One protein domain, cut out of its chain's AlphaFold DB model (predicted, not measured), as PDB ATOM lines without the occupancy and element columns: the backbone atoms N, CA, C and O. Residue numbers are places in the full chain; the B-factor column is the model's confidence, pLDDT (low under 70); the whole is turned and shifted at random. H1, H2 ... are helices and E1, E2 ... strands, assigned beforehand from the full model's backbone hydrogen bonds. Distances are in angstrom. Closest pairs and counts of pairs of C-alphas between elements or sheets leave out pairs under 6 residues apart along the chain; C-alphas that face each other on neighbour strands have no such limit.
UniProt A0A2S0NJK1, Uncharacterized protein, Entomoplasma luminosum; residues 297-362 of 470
ATOM      1  N   LYS A 297      11.974   2.007 -11.681       94.56
ATOM      2  CA  LYS A 297      12.726   3.249 -11.934       94.56
ATOM      3  C   LYS A 297      11.890   4.508 -11.706       94.56
ATOM      4  O   LYS A 297      12.384   5.469 -11.131       94.56
ATOM      5  N   SER A 298      10.628   4.517 -12.141       93.81
ATOM      6  CA  SER A 298       9.729   5.655 -11.911       93.81
ATOM      7  C   SER A 298       9.426   5.860 -10.425       93.81
ATOM      8  O   SER A 298       9.433   6.995  -9.957       93.81
ATOM      9  N   ALA A 299       9.209   4.782  -9.671       94.31
ATOM     10  CA  ALA A 299       9.018   4.853  -8.226       94.31
ATOM     11  C   ALA A 299      10.285   5.337  -7.497       94.31
ATOM     12  O   ALA A 299      10.189   6.116  -6.556       94.31
ATOM     13  N   GLU A 300      11.475   4.927  -7.947       93.62
ATOM     14  CA  GLU A 300      12.765   5.359  -7.386       93.62
ATOM     15  C   GLU A 300      13.092   6.838  -7.653       93.62
ATOM     16  O   GLU A 300      13.910   7.424  -6.946       93.62
ATOM     17  N   GLN A 301      12.444   7.468  -8.637       94.38
ATOM     18  CA  GLN A 301      12.584   8.904  -8.918       94.38
ATOM     19  C   GLN A 301      11.762   9.795  -7.975       94.38
ATOM     20  O   GLN A 301      11.913  11.017  -7.999       94.38
ATOM     21  N   VAL A 302      10.902   9.213  -7.139       94.62
ATOM     22  CA  VAL A 302      10.103   9.960  -6.166       94.62
ATOM     23  C   VAL A 302      10.984  10.368  -4.986       94.62
ATOM     24  O   VAL A 302      11.304   9.555  -4.122       94.62
ATOM     25  N   LEU A 303      11.355  11.649  -4.946       92.06
ATOM     26  CA  LEU A 303      12.279  12.192  -3.939       92.06
ATOM     27  C   LEU A 303      11.667  13.279  -3.046       92.06
ATOM     28  O   LEU A 303      12.280  13.675  -2.060       92.06
ATOM     29  N   ASN A 304      10.477  13.784  -3.375       93.06
ATOM     30  CA  ASN A 304       9.835  14.867  -2.632       93.06
ATOM     31  C   ASN A 304       8.359  14.567  -2.337       93.06
ATOM     32  O   ASN A 304       7.746  13.660  -2.903       93.06
ATOM     33  N   ARG A 305       7.788  15.360  -1.427       93.62
ATOM     34  CA  ARG A 305       6.418  15.202  -0.926       93.62
ATOM     35  C   ARG A 305       5.360  15.291  -2.027       93.62
ATOM     36  O   ARG A 305       4.450  14.467  -2.057       93.62
ATOM     37  N   LYS A 306       5.500  16.252  -2.947       92.62
ATOM     38  CA  LYS A 306       4.548  16.473  -4.046       92.62
ATOM     39  C   LYS A 306       4.494  15.266  -4.979       92.62
ATOM     40  O   LYS A 306       3.408  14.792  -5.311       92.62
ATOM     41  N   ASP A 307       5.654  14.746  -5.366       94.56
ATOM     42  CA  ASP A 307       5.748  13.585  -6.250       94.56
ATOM     43  C   ASP A 307       5.233  12.325  -5.550       94.56
ATOM     44  O   ASP A 307       4.474  11.559  -6.140       94.56
ATOM     45  N   ALA A 308       5.547  12.144  -4.263       94.50
ATOM     46  CA  ALA A 308       5.055  11.017  -3.476       94.50
ATOM     47  C   ALA A 308       3.528  11.022  -3.344       94.50
ATOM     48  O   ALA A 308       2.892   9.973  -3.484       94.50
ATOM     49  N   GLN A 309       2.916  12.189  -3.136       93.00
ATOM     50  CA  GLN A 309       1.462  12.316  -3.086       93.00
ATOM     51  C   GLN A 309       0.827  12.009  -4.449       93.00
ATOM     52  O   GLN A 309      -0.112  11.213  -4.509       93.00
ATOM     53  N   ASN A 310       1.392  12.545  -5.536       93.81
ATOM     54  CA  ASN A 310       0.862  12.400  -6.896       93.81
ATOM     55  C   ASN A 310       1.201  11.061  -7.571       93.81
ATOM     56  O   ASN A 310       0.598  10.724  -8.592       93.81
ATOM     57  N   TYR A 311       2.138  10.284  -7.022       94.62
ATOM     58  CA  TYR A 311       2.519   8.995  -7.590       94.62
ATOM     59  C   TYR A 311       1.312   8.060  -7.669       94.62
ATOM     60  O   TYR A 311       0.708   7.709  -6.644       94.62
ATOM     61  N   THR A 312       1.005   7.638  -8.892       93.75
ATOM     62  CA  THR A 312      -0.043   6.670  -9.209       93.75
ATOM     63  C   THR A 312       0.631   5.410  -9.748       93.75
ATOM     64  O   THR A 312       1.305   5.498 -10.776       93.75
ATOM     65  N   PRO A 313       0.493   4.251  -9.076       92.00
ATOM     66  CA  PRO A 313       1.052   3.001  -9.572       92.00
ATOM     67  C   PRO A 313       0.552   2.681 -10.993       92.00
ATOM     68  O   PRO A 313      -0.651   2.794 -11.242       92.00
ATOM     69  N   PRO A 314       1.432   2.281 -11.930       91.50
ATOM     70  CA  PRO A 314       0.999   1.841 -13.251       91.50
ATOM     71  C   PRO A 314       0.252   0.504 -13.167       91.50
ATOM     72  O   PRO A 314       0.425  -0.261 -12.223       91.50
ATOM     73  N   ILE A 315      -0.551   0.191 -14.182       92.19
ATOM     74  CA  ILE A 315      -1.187  -1.125 -14.295       92.19
ATOM     75  C   ILE A 315      -0.236  -2.046 -15.060       92.19
ATOM     76  O   ILE A 315       0.082  -1.781 -16.219       92.19
ATOM     77  N   ILE A 316       0.207  -3.123 -14.413       89.62
ATOM     78  CA  ILE A 316       1.024  -4.176 -15.024       89.62
ATOM     79  C   ILE A 316       0.250  -5.486 -14.892       89.62
ATOM     80  O   ILE A 316      -0.100  -5.899 -13.788       89.62
ATOM     81  N   GLU A 317      -0.045  -6.135 -16.019       87.19
ATOM     82  CA  GLU A 317      -0.818  -7.378 -16.023       87.19
ATOM     83  C   GLU A 317      -0.136  -8.457 -15.169       87.19
ATOM     84  O   GLU A 317       1.051  -8.741 -15.314       87.19
ATOM     85  N   GLY A 318      -0.898  -9.065 -14.259       87.56
ATOM     86  CA  GLY A 318      -0.400 -10.124 -13.386       87.56
ATOM     87  C   GLY A 318       0.469  -9.652 -12.215       87.56
ATOM     88  O   GLY A 318       1.043 -10.514 -11.543       87.56
ATOM     89  N   VAL A 319       0.551  -8.344 -11.941       95.12
ATOM     90  CA  VAL A 319       1.302  -7.762 -10.816       95.12
ATOM     91  C   VAL A 319       0.415  -6.821  -9.999       95.12
ATOM     92  O   VAL A 319      -0.122  -5.850 -10.525       95.12
ATOM     93  N   ASP A 320       0.333  -7.066  -8.694       95.81
ATOM     94  CA  ASP A 320      -0.238  -6.138  -7.723       95.81
ATOM     95  C   ASP A 320       0.836  -5.142  -7.274       95.81
ATOM     96  O   ASP A 320       1.951  -5.533  -6.914       95.81
ATOM     97  N   ILE A 321       0.513  -3.848  -7.284       96.56
ATOM     98  CA  ILE A 321       1.452  -2.785  -6.912       96.56
ATOM     99  C   ILE A 321       0.906  -2.009  -5.718       96.56
ATOM    100  O   ILE A 321      -0.118  -1.333  -5.810       96.56
ATOM    101  N   GLU A 322       1.614  -2.079  -4.595       97.25
ATOM    102  CA  GLU A 322       1.257  -1.400  -3.354       97.25
ATOM    103  C   GLU A 322       2.138  -0.158  -3.157       97.25
ATOM    104  O   GLU A 322       3.362  -0.253  -3.049       97.25
ATOM    105  N   LYS A 323       1.509   1.018  -3.074       96.00
ATOM    106  CA  LYS A 323       2.153   2.271  -2.660       96.00
ATOM    107  C   LYS A 323       2.037   2.416  -1.145       96.00
ATOM    108  O   LYS A 323       0.932   2.566  -0.626       96.00
ATOM    109  N   LYS A 324       3.170   2.473  -0.447       96.44
ATOM    110  CA  LYS A 324       3.247   2.834   0.972       96.44
ATOM    111  C   LYS A 324       3.809   4.237   1.099       96.44
ATOM    112  O   LYS A 324       4.984   4.473   0.833       96.44
ATOM    113  N   TYR A 325       2.955   5.167   1.507       96.31
ATOM    114  CA  TYR A 325       3.333   6.556   1.717       96.31
ATOM    115  C   TYR A 325       2.848   7.046   3.079       96.31
ATOM    116  O   TYR A 325       1.674   6.894   3.418       96.31
ATOM    117  N   LYS A 326       3.761   7.646   3.842       96.25
ATOM    118  CA  LYS A 326       3.475   8.361   5.083       96.25
ATOM    119  C   LYS A 326       3.853   9.825   4.888       96.25
ATOM    120  O   LYS A 326       5.024  10.116   4.648       96.25
ATOM    121  N   ASP A 327       2.871  10.717   4.997       94.88
ATOM    122  CA  ASP A 327       3.077  12.163   4.846       94.88
ATOM    123  C   ASP A 327       4.020  12.688   5.952       94.88
ATOM    124  O   ASP A 327       3.844  12.308   7.119       94.88
ATOM    125  N   PRO A 328       5.047  13.497   5.623       95.62
ATOM    126  CA  PRO A 328       5.883  14.154   6.622       95.62
ATOM    127  C   PRO A 328       5.115  15.176   7.460       95.62
ATOM    128  O   PRO A 328       4.133  15.768   7.023       95.62
ATOM    129  N   THR A 329       5.651  15.470   8.640       92.38
ATOM    130  CA  THR A 329       5.290  16.647   9.438       92.38
ATOM    131  C   THR A 329       6.527  17.508   9.673       92.38
ATOM    132  O   THR A 329       7.650  17.058   9.460       92.38
ATOM    133  N   LEU A 330       6.345  18.725  10.193       87.19
ATOM    134  CA  LEU A 330       7.452  19.618  10.578       87.19
ATOM    135  C   LEU A 330       8.483  18.981  11.531       87.19
ATOM    136  O   LEU A 330       9.593  19.486  11.646       87.19
ATOM    137  N   GLN A 331       8.108  17.919  12.251       88.06
ATOM    138  CA  GLN A 331       8.947  17.276  13.266       88.06
ATOM    139  C   GLN A 331       9.428  15.880  12.861       88.06
ATOM    140  O   GLN A 331      10.408  15.391  13.419       88.06
ATOM    141  N   ILE A 332       8.713  15.205  11.958       92.56
ATOM    142  CA  ILE A 332       8.952  13.800  11.629       92.56
ATOM    143  C   ILE A 332       8.962  13.658  10.106       92.56
ATOM    144  O   ILE A 332       7.925  13.903   9.482       92.56
ATOM    145  N   PRO A 333      10.082  13.217   9.502       93.75
ATOM    146  CA  PRO A 333      10.121  12.959   8.074       93.75
ATOM    147  C   PRO A 333       9.151  11.833   7.704       93.75
ATOM    148  O   PRO A 333       8.902  10.890   8.464       93.75
ATOM    149  N   GLY A 334       8.588  11.958   6.511       95.44
ATOM    150  CA  GLY A 334       7.714  10.974   5.904       95.44
ATOM    151  C   GLY A 334       8.513   9.836   5.283       95.44
ATOM    152  O   GLY A 334       9.747   9.819   5.299       95.44
ATOM    153  N   SER A 335       7.803   8.883   4.693       96.19
ATOM    154  CA  SER A 335       8.434   7.800   3.943       96.19
ATOM    155  C   SER A 335       7.639   7.428   2.705       96.19
ATOM    156  O   SER A 335       6.410   7.482   2.707       96.19
ATOM    157  N   PHE A 336       8.349   7.023   1.657       97.81
ATOM    158  CA  PHE A 336       7.772   6.511   0.422       97.81
ATOM    159  C   PHE A 336       8.443   5.192   0.025       97.81
ATOM    160  O   PHE A 336       9.669   5.075   0.045       97.81
ATOM    161  N   GLN A 337       7.633   4.192  -0.320       97.62
ATOM    162  CA  GLN A 337       8.081   2.902  -0.836       97.62
ATOM    163  C   GLN A 337       7.002   2.291  -1.735       97.62
ATOM    164  O   GLN A 337       5.807   2.443  -1.474       97.62
ATOM    165  N   VAL A 338       7.417   1.561  -2.768       97.94
ATOM    166  CA  VAL A 338       6.511   0.801  -3.636       97.94
ATOM    167  C   VAL A 338       6.907  -0.670  -3.634       97.94
ATOM    168  O   VAL A 338       8.087  -0.997  -3.772       97.94
ATOM    169  N   THR A 339       5.917  -1.550  -3.499       98.19
ATOM    170  CA  THR A 339       6.078  -3.008  -3.556       98.19
ATOM    171  C   THR A 339       5.345  -3.564  -4.771       98.19
ATOM    172  O   THR A 339       4.186  -3.237  -5.004       98.19
ATOM    173  N   PHE A 340       6.020  -4.426  -5.523       98.12
ATOM    174  CA  PHE A 340       5.519  -5.141  -6.688       98.12
ATOM    175  C   PHE A 340       5.390  -6.621  -6.330       98.12
ATOM    176  O   PHE A 340       6.387  -7.272  -5.996       98.12
ATOM    177  N   THR A 341       4.180  -7.160  -6.419       97.44
ATOM    178  CA  THR A 341       3.855  -8.527  -6.009       97.44
ATOM    179  C   THR A 341       3.222  -9.283  -7.174       97.44
ATOM    180  O   THR A 341       2.172  -8.878  -7.663       97.44
ATOM    181  N   PRO A 342       3.819 -10.389  -7.641       95.06
ATOM    182  CA  PRO A 342       3.178 -11.257  -8.618       95.06
ATOM    183  C   PRO A 342       1.841 -11.793  -8.107       95.06
ATOM    184  O   PRO A 342       1.745 -12.300  -6.990       95.06
ATOM    185  N   THR A 343       0.810 -11.715  -8.940       91.88
ATOM    186  CA  THR A 343      -0.502 -12.286  -8.613       91.88
ATOM    187  C   THR A 343      -0.446 -13.816  -8.659       91.88
ATOM    188  O   THR A 343       0.186 -14.404  -9.538       91.88
ATOM    189  N   ALA A 344      -1.161 -14.481  -7.746       85.00
ATOM    190  CA  ALA A 344      -1.127 -15.942  -7.605       85.00
ATOM    191  C   ALA A 344      -1.573 -16.711  -8.868       85.00
ATOM    192  O   ALA A 344      -1.120 -17.828  -9.107       85.00
ATOM    193  N   ASN A 345      -2.438 -16.106  -9.689       81.69
ATOM    194  CA  ASN A 345      -2.946 -16.692 -10.936       81.69
ATOM    195  C   ASN A 345      -2.365 -16.026 -12.196       81.69
ATOM    196  O   ASN A 345      -2.810 -16.320 -13.305       81.69
ATOM    197  N   GLY A 346      -1.405 -15.111 -12.039       80.69
ATOM    198  CA  GLY A 346      -0.813 -14.365 -13.144       80.69
ATOM    199  C   GLY A 346       0.307 -15.115 -13.860       80.69
ATOM    200  O   GLY A 346       0.803 -16.151 -13.414       80.69
ATOM    201  N   ILE A 347       0.778 -14.531 -14.963       83.06
ATOM    202  CA  ILE A 347       1.902 -15.044 -15.768       83.06
ATOM    203  C   ILE A 347       3.250 -15.067 -15.012       83.06
ATOM    204  O   ILE A 347       4.200 -15.718 -15.447       83.06
ATOM    205  N   TYR A 348       3.332 -14.403 -13.855       88.62
ATOM    206  CA  TYR A 348       4.523 -14.321 -13.000       88.62
ATOM    207  C   TYR A 348       4.376 -15.066 -11.664       88.62
ATOM    208  O   TYR A 348       5.175 -14.838 -10.768       88.62
ATOM    209  N   LYS A 349       3.368 -15.933 -11.506       85.00
ATOM    210  CA  LYS A 349       2.954 -16.548 -10.226       85.00
ATOM    211  C   LYS A 349       4.056 -17.186  -9.353       85.00
ATOM    212  O   LYS A 349       3.855 -17.320  -8.152       85.00
ATOM    213  N   GLU A 350       5.196 -17.585  -9.919       86.31
ATOM    214  CA  GLU A 350       6.321 -18.189  -9.178       86.31
ATOM    215  C   GLU A 350       7.475 -17.207  -8.903       86.31
ATOM    216  O   GLU A 350       8.468 -17.566  -8.266       86.31
ATOM    217  N   ALA A 351       7.367 -15.960  -9.367       91.44
ATOM    218  CA  ALA A 351       8.344 -14.920  -9.086       91.44
ATOM    219  C   ALA A 351       8.230 -14.421  -7.638       91.44
ATOM    220  O   ALA A 351       7.178 -14.466  -6.998       91.44
ATOM    221  N   LYS A 352       9.339 -13.898  -7.116       95.69
ATOM    222  CA  LYS A 352       9.399 -13.233  -5.816       95.69
ATOM    223  C   LYS A 352       9.092 -11.751  -5.983       95.69
ATOM    224  O   LYS A 352       9.582 -11.112  -6.913       95.69
ATOM    225  N   SER A 353       8.348 -11.196  -5.030       96.44
ATOM    226  CA  SER A 353       8.073  -9.762  -4.956       96.44
ATOM    227  C   SER A 353       9.356  -8.930  -4.918       96.44
ATOM    228  O   SER A 353      10.362  -9.335  -4.329       96.44
ATOM    229  N   LYS A 354       9.286  -7.723  -5.474       97.56
ATOM    230  CA  LYS A 354      10.340  -6.705  -5.397       97.56
ATOM    231  C   LYS A 354       9.782  -5.447  -4.763       97.56
ATOM    232  O   LYS A 354       8.602  -5.154  -4.891       97.56
ATOM    233  N   GLN A 355      10.636  -4.689  -4.096       97.06
ATOM    234  CA  GLN A 355      10.265  -3.404  -3.520       97.06
ATOM    235  C   GLN A 355      11.383  -2.398  -3.752       97.06
ATOM    236  O   GLN A 355      12.554  -2.782  -3.825       97.06
ATOM    237  N   THR A 356      11.022  -1.124  -3.859       96.69
ATOM    238  CA  THR A 356      12.004  -0.040  -3.880       96.69
ATOM    239  C   THR A 356      12.661   0.108  -2.510       96.69
ATOM    240  O   THR A 356      12.128  -0.333  -1.481       96.69
ATOM    241  N   ASN A 357      13.816   0.769  -2.476       93.94
ATOM    242  CA  ASN A 357      14.375   1.228  -1.212       93.94
ATOM    243  C   ASN A 357      13.432   2.274  -0.587       93.94
ATOM    244  O   ASN A 357      12.902   3.114  -1.319       93.94
ATOM    245  N   PRO A 358      13.203   2.240   0.739       93.56
ATOM    246  CA  PRO A 358      12.463   3.294   1.414       93.56
ATOM    247  C   PRO A 358      13.173   4.640   1.247       93.56
ATOM    248  O   PRO A 358      14.356   4.761   1.566       93.56
ATOM    249  N   VAL A 359      12.441   5.648   0.784       94.81
ATOM    250  CA  VAL A 359      12.928   7.028   0.672       94.81
ATOM    251  C   VAL A 359      12.355   7.839   1.828       94.81
ATOM    252  O   VAL A 359      11.150   7.786   2.083       94.81
ATOM    253  N   GLN A 360      13.211   8.575   2.540       96.25
ATOM    254  CA  GLN A 360      12.769   9.573   3.515       96.25
ATOM    255  C   GLN A 360      12.348  10.845   2.784       96.25
ATOM    256  O   GLN A 360      13.063  11.329   1.911       96.25
ATOM    257  N   ILE A 361      11.179  11.367   3.141       95.69
ATOM    258  CA  ILE A 361      10.596  12.547   2.505       95.69
ATOM    259  C   ILE A 361      10.549  13.665   3.537       95.69
ATOM    260  O   ILE A 361       9.843  13.553   4.536       95.69
ATOM    261  N   GLU A 362      11.290  14.740   3.291       93.56
ATOM    262  CA  GLU A 362      11.272  15.925   4.147       93.56
ATOM    263  C   GLU A 362       9.966  16.714   3.999       93.56
ATOM    264  O   GLU A 362       9.301  16.685   2.956       93.56
TER     265      GLU A 362
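AT A GLANCE: This is residues 297 to 362 of the 470 residues of an uncharacterized protein of Entomoplasma luminosum (UniProt A0A2S0NJK1). A long, narrow hairpin of two antiparallel strands, E1 and E2, runs along a rod, and a third stretch folds back beside E2, ending in the short strand E3. The small helix H2 packs over one face near the end where E2 begins, while the still shorter H1 only grazes the sheet. The printed part has 66 residues, with two named helices and then three named strands along the chain, H1 H2 E1 E2 E3; the sheet's order is E1, E2, E3, antiparallel throughout. The class is mixed, helices and strands, with under half of the residues in named elements. The whole is only just loose, close to compact, with a radius of gyration of the C-alphas of 13.4 A and spans of 43 by 17 by 15 A.

HOW THE PARTS SIT: Start with the sheet, a meander, each strand the antiparallel neighbour of the one before: E1, residues 319 to 326, E2, residues 334 to 342, and E3, residues 359 to 361. E1 and E2 form a hairpin at 169 degrees between directions; look for N 322 and O 339, 2.9 A apart and within hydrogen-bond range, and N 324 and O 337, 2.8 A. E2 and E3 are a hairpin too, at 144 degrees, with N 334 and O 361 within hydrogen-bond range at 2.8 A. E1 and E3, the edge strands, are apart. Before E3, residues 354 to 355 pair antiparallel with residues 339 to 340 of E2. H2, residues 305 to 310, is on the sheet at a height over the sheet of 9.3 A. It lies over E2 and only just not over E1, with 4 of its 6 C-alphas falling on E2 and 2 on E1. It runs along the strands, only just, at 29 degrees to E2 on the local plane. Its closest C-alphas to E2 are those of Ala 308 and Phe 336, 6.5 A apart. H1, residues 297 to 300, only grazes the sheet with residues 299 to 300; its closest C-alphas to E2 are those of Ala 299 and Val 338, 6.6 A apart. H1 and H2 are apart. In H2 every O i to N i+4 pair is within hydrogen-bond range; H1 is too short for such a pair.

IN THESE COORDINATES: Find C-alpha 319 at (1.302, -7.762, -10.816); from there E1 runs 22.7 A to C-alpha 326. E2 begins at C-alpha 334, at (7.714, 10.974, 5.904), and covers 26.9 A to C-alpha 342. E3 measures 6.3 A and ends at C-alpha 361, at (10.596, 12.547, 2.505). H2 measures 8.6 A and H1 5.0 A.

THE WHOLE: Look to the C-alphas of Gln 331 and Ile 347 for the two farthest apart, 44.0 A. The link from E2 to E3, residues 343 to 358, is long. The printed part has no cut. Mean pLDDT of the printed part is 93.2, and no printed residue is under 70.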